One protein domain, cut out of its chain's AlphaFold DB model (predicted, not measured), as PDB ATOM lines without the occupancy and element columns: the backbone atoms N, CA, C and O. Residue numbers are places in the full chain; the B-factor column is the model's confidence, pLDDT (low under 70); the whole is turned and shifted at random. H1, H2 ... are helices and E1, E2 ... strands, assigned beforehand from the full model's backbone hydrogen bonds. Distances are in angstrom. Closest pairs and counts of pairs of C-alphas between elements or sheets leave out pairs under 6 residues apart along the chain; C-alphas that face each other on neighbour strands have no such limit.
ATOM      1  N   GLN A   8     -24.382  22.364  -2.226       87.12
ATOM      2  CA  GLN A   8     -25.004  21.224  -1.558       87.12
ATOM      3  C   GLN A   8     -26.260  21.621  -0.762       87.12
ATOM      4  O   GLN A   8     -27.275  20.933  -0.829       87.12
ATOM      5  N   THR A   9     -26.227  22.744  -0.039       88.06
ATOM      6  CA  THR A   9     -27.399  23.267   0.685       88.06
ATOM      7  C   THR A   9     -28.517  23.674  -0.278       88.06
ATOM      8  O   THR A   9     -29.680  23.359  -0.039       88.06
ATOM      9  N   LEU A  10     -28.174  24.332  -1.390       91.56
ATOM     10  CA  LEU A  10     -29.142  24.722  -2.418       91.56
ATOM     11  C   LEU A  10     -29.800  23.495  -3.069       91.56
ATOM     12  O   LEU A  10     -31.006  23.493  -3.311       91.56
ATOM     13  N   GLU A  11     -29.032  22.429  -3.304       93.75
ATOM     14  CA  GLU A  11     -29.561  21.151  -3.784       93.75
ATOM     15  C   GLU A  11     -30.508  20.488  -2.782       93.75
ATOM     16  O   GLU A  11     -31.560  19.992  -3.178       93.75
ATOM     17  N   GLN A  12     -30.169  20.494  -1.491       92.50
ATOM     18  CA  GLN A  12     -31.036  19.945  -0.445       92.50
ATOM     19  C   GLN A  12     -32.375  20.688  -0.371       92.50
ATOM     20  O   GLN A  12     -33.423  20.048  -0.318       92.50
ATOM     21  N   ILE A  13     -32.353  22.022  -0.437       92.56
ATOM     22  CA  ILE A  13     -33.567  22.852  -0.450       92.56
ATOM     23  C   ILE A  13     -34.392  22.588  -1.713       92.56
ATOM     24  O   ILE A  13     -35.612  22.453  -1.635       92.56
ATOM     25  N   TYR A  14     -33.736  22.446  -2.869       94.06
ATOM     26  CA  TYR A  14     -34.406  22.070  -4.112       94.06
ATOM     27  C   TYR A  14     -35.162  20.748  -3.953       94.06
ATOM     28  O   TYR A  14     -36.354  20.682  -4.245       94.06
ATOM     29  N   HIS A  15     -34.479  19.714  -3.455       94.81
ATOM     30  CA  HIS A  15     -35.070  18.394  -3.253       94.81
ATOM     31  C   HIS A  15     -36.240  18.441  -2.270       94.81
ATOM     32  O   HIS A  15     -37.339  18.007  -2.613       94.81
ATOM     33  N   TYR A  16     -36.040  19.079  -1.118       94.12
ATOM     34  CA  TYR A  16     -37.078  19.277  -0.112       94.12
ATOM     35  C   TYR A  16     -38.340  19.935  -0.686       94.12
ATOM     36  O   TYR A  16     -39.454  19.475  -0.437       94.12
ATOM     37  N   LEU A  17     -38.190  20.982  -1.499       94.12
ATOM     38  CA  LEU A  17     -39.324  21.645  -2.139       94.12
ATOM     39  C   LEU A  17     -40.019  20.745  -3.160       94.12
ATOM     40  O   LEU A  17     -41.247  20.692  -3.179       94.12
ATOM     41  N   THR A  18     -39.265  20.002  -3.974       93.12
ATOM     42  CA  THR A  18     -39.851  19.086  -4.968       93.12
ATOM     43  C   THR A  18     -40.624  17.921  -4.355       93.12
ATOM     44  O   THR A  18     -41.537  17.402  -4.994       93.12
ATOM     45  N   GLU A  19     -40.303  17.543  -3.118       93.56
ATOM     46  CA  GLU A  19     -41.007  16.503  -2.365       93.56
ATOM     47  C   GLU A  19     -42.313  17.007  -1.726       93.56
ATOM     48  O   GLU A  19     -43.157  16.201  -1.327       93.56
ATOM     49  N   ARG A  20     -42.529  18.330  -1.648       92.31
ATOM     50  CA  ARG A  20     -43.755  18.885  -1.064       92.31
ATOM     51  C   ARG A  20     -44.986  18.516  -1.906       92.31
ATOM     52  O   ARG A  20     -44.972  18.663  -3.137       92.31
ATOM     53  N   PRO A  21     -46.103  18.120  -1.265       90.88
ATOM     54  CA  PRO A  21     -47.360  17.893  -1.961       90.88
ATOM     55  C   PRO A  21     -47.746  19.095  -2.826       90.88
ATOM     56  O   PRO A  21     -47.653  20.242  -2.399       90.88
ATOM     57  N   HIS A  22     -48.189  18.825  -4.053       90.31
ATOM     58  CA  HIS A  22     -48.658  19.831  -5.016       90.31
ATOM     59  C   HIS A  22     -47.625  20.864  -5.497       90.31
ATOM     60  O   HIS A  22     -47.980  21.685  -6.339       90.31
ATOM     61  N   PHE A  23     -46.353  20.788  -5.095       90.06
ATOM     62  CA  PHE A  23     -45.318  21.720  -5.566       90.06
ATOM     63  C   PHE A  23     -45.131  21.685  -7.093       90.06
ATOM     64  O   PHE A  23     -44.895  22.701  -7.746       90.06
ATOM     65  N   HIS A  24     -45.356  20.523  -7.709       87.56
ATOM     66  CA  HIS A  24     -45.388  20.369  -9.167       87.56
ATOM     67  C   HIS A  24     -46.483  21.204  -9.860       87.56
ATOM     68  O   HIS A  24     -46.405  21.417 -11.066       87.56
ATOM     69  N   ARG A  25     -47.494  21.693  -9.134       91.19
ATOM     70  CA  ARG A  25     -48.566  22.550  -9.671       91.19
ATOM     71  C   ARG A  25     -48.246  24.037  -9.569       91.19
ATOM     72  O   ARG A  25     -48.949  24.833 -10.178       91.19
ATOM     73  N   TYR A  26     -47.207  24.398  -8.817       93.12
ATOM     74  CA  TYR A  26     -46.802  25.788  -8.645       93.12
ATOM     75  C   TYR A  26     -46.297  26.338  -9.979       93.12
ATOM     76  O   TYR A  26     -45.574  25.653 -10.713       93.12
ATOM     77  N   SER A  27     -46.659  27.582 -10.267       91.81
ATOM     78  CA  SER A  27     -46.089  28.384 -11.343       91.81
ATOM     79  C   SER A  27     -44.588  28.606 -11.133       91.81
ATOM     80  O   SER A  27     -44.050  28.428 -10.039       91.81
ATOM     81  N   GLN A  28     -43.888  29.037 -12.186       91.19
ATOM     82  CA  GLN A  28     -42.465  29.375 -12.095       91.19
ATOM     83  C   GLN A  28     -42.197  30.422 -11.001       91.19
ATOM     84  O   GLN A  28     -41.250  30.267 -10.231       91.19
ATOM     85  N   TYR A  29     -43.053  31.445 -10.902       90.81
ATOM     86  CA  TYR A  29     -42.967  32.465  -9.857       90.81
ATOM     87  C   TYR A  29     -43.101  31.864  -8.459       90.81
ATOM     88  O   TYR A  29     -42.260  32.116  -7.604       90.81
ATOM     89  N   GLU A  30     -44.120  31.035  -8.223       92.19
ATOM     90  CA  GLU A  30     -44.363  30.430  -6.908       92.19
ATOM     91  C   GLU A  30     -43.225  29.500  -6.478       92.19
ATOM     92  O   GLU A  30     -42.844  29.494  -5.308       92.19
ATOM     93  N   ARG A  31     -42.639  28.745  -7.416       93.81
ATOM     94  CA  ARG A  31     -41.474  27.893  -7.133       93.81
ATOM     95  C   ARG A  31     -40.240  28.717  -6.796       93.81
ATOM     96  O   ARG A  31     -39.543  28.391  -5.841       93.81
ATOM     97  N   LEU A  32     -39.986  29.780  -7.559       92.50
ATOM     98  CA  LEU A  32     -38.877  30.694  -7.302       92.50
ATOM     99  C   LEU A  32     -39.049  31.393  -5.949       92.50
ATOM    100  O   LEU A  32     -38.116  31.417  -5.156       92.50
ATOM    101  N   ASN A  33     -40.254  31.885  -5.665       92.31
ATOM    102  CA  ASN A  33     -40.613  32.496  -4.394       92.31
ATOM    103  C   ASN A  33     -40.358  31.543  -3.220       92.31
ATOM    104  O   ASN A  33     -39.642  31.890  -2.287       92.31
ATOM    105  N   ALA A  34     -40.884  30.316  -3.299       92.38
ATOM    106  CA  ALA A  34     -40.682  29.301  -2.272       92.38
ATOM    107  C   ALA A  34     -39.196  28.968  -2.080       92.38
ATOM    108  O   ALA A  34     -38.737  28.848  -0.951       92.38
ATOM    109  N   PHE A  35     -38.431  28.859  -3.166       93.44
ATOM    110  CA  PHE A  35     -37.000  28.583  -3.092       93.44
ATOM    111  C   PHE A  35     -36.218  29.717  -2.427       93.44
ATOM    112  O   PHE A  35     -35.425  29.471  -1.522       93.44
ATOM    113  N   LEU A  36     -36.459  30.959  -2.853       91.44
ATOM    114  CA  LEU A  36     -35.781  32.132  -2.307       91.44
ATOM    115  C   LEU A  36     -36.157  32.389  -0.842       91.44
ATOM    116  O   LEU A  36     -35.295  32.792  -0.065       91.44
ATOM    117  N   ALA A  37     -37.396  32.082  -0.454       89.81
ATOM    118  CA  ALA A  37     -37.845  32.146   0.932       89.81
ATOM    119  C   ALA A  37     -37.129  31.130   1.842       89.81
ATOM    120  O   ALA A  37     -36.850  31.446   2.994       89.81
ATOM    121  N   GLU A  38     -36.810  29.929   1.347       90.19
ATOM    122  CA  GLU A  38     -36.111  28.896   2.134       90.19
ATOM    123  C   GLU A  38     -34.605  29.171   2.285       90.19
ATOM    124  O   GLU A  38     -34.023  28.846   3.317       90.19
ATOM    125  N   ILE A  39     -33.953  29.774   1.281       88.88
ATOM    126  CA  ILE A  39     -32.515  30.121   1.362       88.88
ATOM    127  C   ILE A  39     -32.256  31.451   2.089       88.88
ATOM    128  O   ILE A  39     -31.103  31.803   2.360       88.88
ATOM    129  N   HIS A  40     -33.314  32.223   2.335       84.44
ATOM    130  CA  HIS A  40     -33.253  33.489   3.043       84.44
ATOM    131  C   HIS A  40     -32.791  33.276   4.491       84.44
ATOM    132  O   HIS A  40     -33.312  32.426   5.216       84.44
ATOM    133  N   ASP A  41     -31.837  34.086   4.946       78.19
ATOM    134  CA  ASP A  41     -31.413  34.075   6.340       78.19
ATOM    135  C   ASP A  41     -32.505  34.693   7.219       78.19
ATOM    136  O   ASP A  41     -32.754  35.895   7.173       78.19
ATOM    137  N   THR A  42     -33.127  33.884   8.079       65.69
ATOM    138  CA  THR A  42     -34.060  34.373   9.105       65.69
ATOM    139  C   THR A  42     -33.370  35.426   9.985       65.69
ATOM    140  O   THR A  42     -32.451  35.097  10.740       65.69
ATOM    141  N   GLY A  43     -33.801  36.685   9.870       61.12
ATOM    142  CA  GLY A  43     -33.219  37.862  10.518       61.12
ATOM    143  C   GLY A  43     -34.187  39.053  10.516       61.12
ATOM    144  O   GLY A  43     -35.369  38.894  10.240       61.12
ATOM    145  N   SER A  44     -33.693  40.250  10.841       56.28
ATOM    146  CA  SER A  44     -34.500  41.463  11.074       56.28
ATOM    147  C   SER A  44     -35.137  42.102   9.829       56.28
ATOM    148  O   SER A  44     -35.931  43.026   9.982       56.28
ATOM    149  N   ILE A  45     -34.810  41.639   8.619       66.00
ATOM    150  CA  ILE A  45     -35.495  42.040   7.381       66.00
ATOM    151  C   ILE A  45     -36.371  40.869   6.940       66.00
ATOM    152  O   ILE A  45     -35.868  39.761   6.754       66.00
ATOM    153  N   GLU A  46     -37.672  41.114   6.788       77.19
ATOM    154  CA  GLU A  46     -38.597  40.131   6.230       77.19
ATOM    155  C   GLU A  46     -38.296  39.910   4.743       77.19
ATOM    156  O   GLU A  46     -38.005  40.850   3.999       77.19
ATOM    157  N   PHE A  47     -38.362  38.652   4.314       82.88
ATOM    158  CA  PHE A  47     -38.293  38.314   2.902       82.88
ATOM    159  C   PHE A  47     -39.534  38.862   2.182       82.88
ATOM    160  O   PHE A  47     -40.664  38.534   2.542       82.88
ATOM    161  N   GLU A  48     -39.321  39.684   1.157       85.31
ATOM    162  CA  GLU A  48     -40.379  40.322   0.372       85.31
ATOM    163  C   GLU A  48     -40.338  39.800  -1.068       85.31
ATOM    164  O   GLU A  48     -39.336  39.954  -1.772       85.31
ATOM    165  N   ALA A  49     -41.452  39.232  -1.526       83.50
ATOM    166  CA  ALA A  49     -41.650  38.833  -2.914       83.50
ATOM    167  C   ALA A  49     -42.609  39.807  -3.605       83.50
ATOM    168  O   ALA A  49     -43.821  39.779  -3.383       83.50
ATOM    169  N   GLY A  50     -42.054  40.704  -4.420       77.38
ATOM    170  CA  GLY A  50     -42.813  41.720  -5.144       77.38
ATOM    171  C   GLY A  50     -43.433  41.198  -6.444       77.38
ATOM    172  O   GLY A  50     -42.907  40.288  -7.084       77.38
ATOM    173  N   GLN A  51     -44.511  41.850  -6.898       69.88
ATOM    174  CA  GLN A  51     -45.262  41.473  -8.112       69.88
ATOM    175  C   GLN A  51     -44.434  41.481  -9.417       69.88
ATOM    176  O   GLN A  51     -44.853  40.888 -10.407       69.88
ATOM    177  N   SER A  52     -43.247  42.096  -9.422       78.31
ATOM    178  CA  SER A  52     -42.362  42.218 -10.593       78.31
ATOM    179  C   SER A  52     -41.203  41.211 -10.615       78.31
ATOM    180  O   SER A  52     -40.159  41.523 -11.175       78.31
ATOM    181  N   TYR A  53     -41.334  40.036  -9.980       85.00
ATOM    182  CA  TYR A  53     -40.226  39.072  -9.804       85.00
ATOM    183  C   TYR A  53     -39.021  39.653  -9.043       85.00
ATOM    184  O   TYR A  53     -37.903  39.159  -9.163       85.00
ATOM    185  N   LEU A  54     -39.236  40.696  -8.242       89.44
ATOM    186  CA  LEU A  54     -38.200  41.263  -7.388       89.44
ATOM    187  C   LEU A  54     -38.312  40.649  -5.999       89.44
ATOM    188  O   LEU A  54     -39.325  40.822  -5.322       89.44
ATOM    189  N   PHE A  55     -37.254  39.964  -5.581       89.69
ATOM    190  CA  PHE A  55     -37.179  39.297  -4.288       89.69
ATOM    191  C   PHE A  55     -36.156  40.007  -3.418       89.69
ATOM    192  O   PHE A  55     -34.983  40.087  -3.785       89.69
ATOM    193  N   LYS A  56     -36.591  40.540  -2.281       89.50
ATOM    194  CA  LYS A  56     -35.718  41.225  -1.327       89.50
ATOM    195  C   LYS A  56     -35.581  40.389  -0.069       89.50
ATOM    196  O   LYS A  56     -36.560  39.839   0.419       89.50
ATOM    197  N   GLY A  57     -34.377  40.323   0.474       87.88
ATOM    198  CA  GLY A  57     -34.133  39.629   1.731       87.88
ATOM    199  C   GLY A  57     -32.659  39.606   2.098       87.88
ATOM    200  O   GLY A  57     -31.819  40.162   1.388       87.88
ATOM    201  N   ILE A  58     -32.337  38.965   3.215       86.94
ATOM    202  CA  ILE A  58     -30.963  38.655   3.594       86.94
ATOM    203  C   ILE A  58     -30.548  37.324   2.969       86.94
ATOM    204  O   ILE A  58     -31.163  36.288   3.207       86.94
ATOM    205  N   PHE A  59     -29.459  37.346   2.211       85.38
ATOM    206  CA  PHE A  59     -28.838  36.148   1.662       85.38
ATOM    207  C   PHE A  59     -27.343  36.182   1.976       85.38
ATOM    208  O   PHE A  59     -26.680  37.195   1.745       85.38
ATOM    209  N   ASN A  60     -26.797  35.091   2.520       81.69
ATOM    210  CA  ASN A  60     -25.401  35.021   2.982       81.69
ATOM    211  C   ASN A  60     -25.038  36.157   3.958       81.69
ATOM    212  O   ASN A  60     -23.950  36.733   3.892       81.69
ATOM    213  N   GLY A  61     -25.969  36.513   4.847       80.00
ATOM    214  CA  GLY A  61     -25.802  37.593   5.818       80.00
ATOM    215  C   GLY A  61     -25.786  39.012   5.236       80.00
ATOM    216  O   GLY A  61     -25.440  39.944   5.962       80.00
ATOM    217  N   LYS A  62     -26.139  39.212   3.958       84.12
ATOM    218  CA  LYS A  62     -26.201  40.537   3.319       84.12
ATOM    219  C   LYS A  62     -27.587  40.819   2.728       84.12
ATOM    220  O   LYS A  62     -28.154  39.925   2.100       84.12
ATOM    221  N   PRO A  63     -28.126  42.047   2.864       86.88
ATOM    222  CA  PRO A  63     -29.325  42.451   2.141       86.88
ATOM    223  C   PRO A  63     -29.091  42.377   0.634       86.88
ATOM    224  O   PRO A  63     -28.088  42.892   0.133       86.88
ATOM    225  N   LYS A  64     -30.018  41.751  -0.088       88.12
ATOM    226  CA  LYS A  64     -29.958  41.613  -1.539       88.12
ATOM    227  C   LYS A  64     -31.334  41.739  -2.164       88.12
ATOM    228  O   LYS A  64     -32.340  41.363  -1.566       88.12
ATOM    229  N   VAL A  65     -31.339  42.245  -3.392       89.06
ATOM    230  CA  VAL A  65     -32.493  42.229  -4.287       89.06
ATOM    231  C   VAL A  65     -32.140  41.330  -5.463       89.06
ATOM    232  O   VAL A  65     -31.127  41.558  -6.120       89.06
ATOM    233  N   MET A  66     -32.947  40.303  -5.708       88.62
ATOM    234  CA  MET A  66     -32.802  39.400  -6.847       88.62
ATOM    235  C   MET A  66     -33.911  39.664  -7.859       88.62
ATOM    236  O   MET A  66     -35.090  39.656  -7.504       88.62
ATOM    237  N   ASP A  67     -33.525  39.874  -9.116       89.19
ATOM    238  CA  ASP A  67     -34.449  39.957 -10.246       89.19
ATOM    239  C   ASP A  67     -34.654  38.562 -10.849       89.19
ATOM    240  O   ASP A  67     -33.807  38.022 -11.563       89.19
ATOM    241  N   GLY A  68     -35.800  37.970 -10.534       87.94
ATOM    242  CA  GLY A  68     -36.222  36.663 -11.007       87.94
ATOM    243  C   GLY A  68     -36.787  36.642 -12.423       87.94
ATOM    244  O   GLY A  68     -37.103  35.559 -12.910       87.94
ATOM    245  N   SER A  69     -36.919  37.787 -13.107       87.44
ATOM    246  CA  SER A  69     -37.499  37.845 -14.460       87.44
ATOM    247  C   SER A  69     -36.697  37.044 -15.491       87.44
ATOM    248  O   SER A  69     -37.249  36.565 -16.479       87.44
ATOM    249  N   LYS A  70     -35.395  36.859 -15.237       87.31
ATOM    250  CA  LYS A  70     -34.465  36.079 -16.067       87.31
ATOM    251  C   LYS A  70     -34.073  34.740 -15.436       87.31
ATOM    252  O   LYS A  70     -33.104  34.126 -15.879       87.31
ATOM    253  N   ALA A  71     -34.772  34.304 -14.389       91.69
ATOM    254  CA  ALA A  71     -34.465  33.042 -13.733       91.69
ATOM    255  C   ALA A  71     -34.724  31.863 -14.694       91.69
ATOM    256  O   ALA A  71     -35.794  31.808 -15.312       91.69
ATOM    257  N   PRO A  72     -33.795  30.893 -14.801       93.88
ATOM    258  CA  PRO A  72     -34.044  29.658 -15.528       93.88
ATOM    259  C   PRO A  72     -35.272  28.924 -14.989       93.88
ATOM    260  O   PRO A  72     -35.638  29.047 -13.815       93.88
ATOM    261  N   VAL A  73     -35.898  28.118 -15.844       91.44
ATOM    262  CA  VAL A  73     -37.054  27.307 -15.451       91.44
ATOM    263  C   VAL A  73     -36.652  26.373 -14.312       91.44
ATOM    264  O   VAL A  73     -35.649  25.670 -14.400       91.44
ATOM    265  N   PHE A  74     -37.460  26.317 -13.253       91.25
ATOM    266  CA  PHE A  74     -37.149  25.549 -12.042       91.25
ATOM    267  C   PHE A  74     -36.935  24.049 -12.327       91.25
ATOM    268  O   PHE A  74     -36.191  23.369 -11.624       91.25
ATOM    269  N   ALA A  75     -37.572  23.517 -13.376       89.88
ATOM    270  CA  ALA A  75     -37.399  22.132 -13.818       89.88
ATOM    271  C   ALA A  75     -35.977  21.830 -14.335       89.88
ATOM    272  O   ALA A  75     -35.528  20.690 -14.250       89.88
ATOM    273  N   HIS A  76     -35.244  22.831 -14.833       94.38
ATOM    274  CA  HIS A  76     -33.853  22.682 -15.261       94.38
ATOM    275  C   HIS A  76     -32.925  22.847 -14.047       94.38
ATOM    276  O   HIS A  76     -32.235  23.857 -13.916       94.38
ATOM    277  N   LYS A  77     -32.927  21.859 -13.134       93.62
ATOM    278  CA  LYS A  77     -32.237  21.916 -11.825       93.62
ATOM    279  C   LYS A  77     -30.833  22.529 -11.908       93.62
ATOM    280  O   LYS A  77     -30.532  23.453 -11.163       93.62
ATOM    281  N   GLN A  78     -29.971  22.020 -12.789       93.19
ATOM    282  CA  GLN A  78     -28.572  22.462 -12.861       93.19
ATOM    283  C   GLN A  78     -28.434  23.928 -13.287       93.19
ATOM    284  O   GLN A  78     -27.697  24.678 -12.648       93.19
ATOM    285  N   GLU A  79     -29.160  24.347 -14.325       94.44
ATOM    286  CA  GLU A  79     -29.168  25.738 -14.796       94.44
ATOM    287  C   GLU A  79     -29.722  26.673 -13.719       94.44
ATOM    288  O   GLU A  79     -29.120  27.704 -13.418       94.44
ATOM    289  N   PHE A  80     -30.830  26.277 -13.087       94.50
ATOM    290  CA  PHE A  80     -31.468  27.034 -12.018       94.50
ATOM    291  C   PHE A  80     -30.538  27.228 -10.814       94.50
ATOM    292  O   PHE A  80     -30.317  28.358 -10.385       94.50
ATOM    293  N   LEU A  81     -29.947  26.152 -10.288       93.75
ATOM    294  CA  LEU A  81     -29.060  26.231  -9.124       93.75
ATOM    295  C   LEU A  81     -27.770  26.996  -9.430       93.75
ATOM    296  O   LEU A  81     -27.311  27.771  -8.591       93.75
ATOM    297  N   SER A  82     -27.227  26.838 -10.640       93.00
ATOM    298  CA  SER A  82     -26.072  27.622 -11.093       93.00
ATOM    299  C   SER A  82     -26.403  29.112 -11.138       93.00
ATOM    300  O   SER A  82     -25.622  29.933 -10.658       93.00
ATOM    301  N   TRP A  83     -27.583  29.467 -11.655       93.88
ATOM    302  CA  TRP A  83     -28.062  30.845 -11.665       93.88
ATOM    303  C   TRP A  83     -28.244  31.393 -10.247       93.88
ATOM    304  O   TRP A  83     -27.734  32.473  -9.958       93.88
ATOM    305  N   VAL A  84     -28.876  30.648  -9.329       92.12
ATOM    306  CA  VAL A  84     -29.016  31.079  -7.926       92.12
ATOM    307  C   VAL A  84     -27.645  31.327  -7.300       92.12
ATOM    308  O   VAL A  84     -27.431  32.354  -6.662       92.12
ATOM    309  N   GLN A  85     -26.689  30.421  -7.499       91.00
ATOM    310  CA  GLN A  85     -25.346  30.571  -6.947       91.00
ATOM    311  C   GLN A  85     -24.631  31.816  -7.501       91.00
ATOM    312  O   GLN A  85     -23.953  32.519  -6.749       91.00
ATOM    313  N   GLN A  86     -24.811  32.135  -8.785       90.50
ATOM    314  CA  GLN A  86     -24.331  33.394  -9.366       90.50
ATOM    315  C   GLN A  86     -25.012  34.601  -8.713       90.50
ATOM    316  O   GLN A  86     -24.324  35.531  -8.295       90.50
ATOM    317  N   GLN A  87     -26.339  34.561  -8.549       90.06
ATOM    318  CA  GLN A  87     -27.080  35.627  -7.876       90.06
ATOM    319  C   GLN A  87     -26.637  35.809  -6.431       90.06
ATOM    320  O   GLN A  87     -26.645  36.931  -5.959       90.06
ATOM    321  N   LEU A  88     -26.224  34.764  -5.717       87.31
ATOM    322  CA  LEU A  88     -25.739  34.868  -4.339       87.31
ATOM    323  C   LEU A  88     -24.330  35.462  -4.244       87.31
ATOM    324  O   LEU A  88     -24.064  36.226  -3.316       87.31
ATOM    325  N   ASN A  89     -23.465  35.163  -5.214       83.75
ATOM    326  CA  ASN A  89     -22.069  35.605  -5.235       83.75
ATOM    327  C   ASN A  89     -21.835  36.956  -5.927       83.75
ATOM    328  O   ASN A  89     -20.740  37.502  -5.794       83.75
ATOM    329  N   SER A  90     -22.826  37.477  -6.663       76.75
ATOM    330  CA  SER A  90     -22.768  38.821  -7.264       76.75
ATOM    331  C   SER A  90     -22.687  39.938  -6.226       76.75
ATOM    332  O   SER A  90     -22.245  41.032  -6.622       76.75
TER     333      SER A  90
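What this domain is: This is residues 8 to 90 of the 90 residues of an uncharacterized protein of Acinetobacter indicus (UniProt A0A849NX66). Helix H2 forms the core of a small rounded body, with helix H1 packed across one side of it and the two-stranded hairpin E1 and E2 on the other side, where E1 is the strand next to H2. The third helix, H3, crosses from H1 towards the hairpin, with its residues 84 to 89 near the strands, while residues 40 to 53 form a long loop between H2 and E1. The printed part has 83 residues with three named helices and two named strands, in the order H1, H2, E1, E2, H3; the sheet has the order E1 - E2, is antiparallel, and the class is mixed, helices and strands. The whole is compact, with a radius of gyration of the C-alphas of 12.0 A, and the C-alphas span 30 by 28 by 23 A along their three main axes.

How they stand to each other: The sheet is made of E1, residues 54 to 59, and E2, residues 62 to 67, which form a hairpin of antiparallel neighbours whose directions stand at 155 degrees. Their C-alphas 56 and 65 face each other at 4.5 A. N 57 and O 64 are within hydrogen-bond range at 3.1 A, and so are N 64 and O 57 at 2.8 A. Residues 48 to 49, outside the named strands, pair antiparallel with residues 55 to 56 of E1. H2, residues 28 to 39, has 3 pairs of C-alphas within 8 A of E1, the closest being those of Ile 39 and Phe 59 at 7.1 A. H2 and E2 are apart. H1, residues 8 to 19, touches H2, and H2 touches H1 with its residues 34 to 39 alone. The closest C-alphas of the two helices are those of Ile 13 and Glu 38, 7.0 A apart. H1 and H2 stand at a steep tilt of 49 degrees and run opposite ways. H1 is apart from both E1 and E2. H3, residues 77 to 89, is close to H1 but not clearly touching it, with the closest C-alphas, those of Leu 10 and Leu 81, 6.9 A apart. These two helices stand at a steep tilt of 48 degrees and run opposite ways. H2 and H3 are near each other, with 5 pairs of C-alphas within 10 A. The closest C-alphas of E2 and H3 are those of Met 66 and Gln 87, 6.9 A apart. The closest C-alphas of E1 and H3 are those of Phe 59 and Leu 88, also 6.9 A apart. In H1, H2 and H3 every O i to N i+4 pair is within hydrogen-bond range.

Where its parts are: E1 runs from Leu 54 to Phe 59 over 14.0 A, and E2 from Lys 62 to Asp 67 over 15.9 A. C-alpha 54 is at (-38.200, 41.263, -7.388). H2 runs from Gln 28 to Ile 39 over 16.8 A, and H1 from Gln 8 to Glu 19 over 16.7 A, beginning with C-alpha 8 at (-25.004, 21.224, -1.558). H3, the longest helix with 13 residues, runs from Lys 77 to Asn 89 over 18.3 A and ends with C-alpha 89 at (-22.069, 35.605, -5.235).

The domain as a whole: The two C-alphas farthest apart are those of Pro 21 and Ser 90, at 32.7 A. The printed part runs from residue 8 to residue 90, the chain's last residue, and has no cut. The link from H2 to E1 is long, with 14 residues between them; the link from E1 to E2 is tight, and those from H1 to H2 and from E2 to H3 are short. The mean pLDDT of the printed part is 87.8, and the model's confidence is low, under 70, at residues 42 to 45 and residue 51, which lie in the long link.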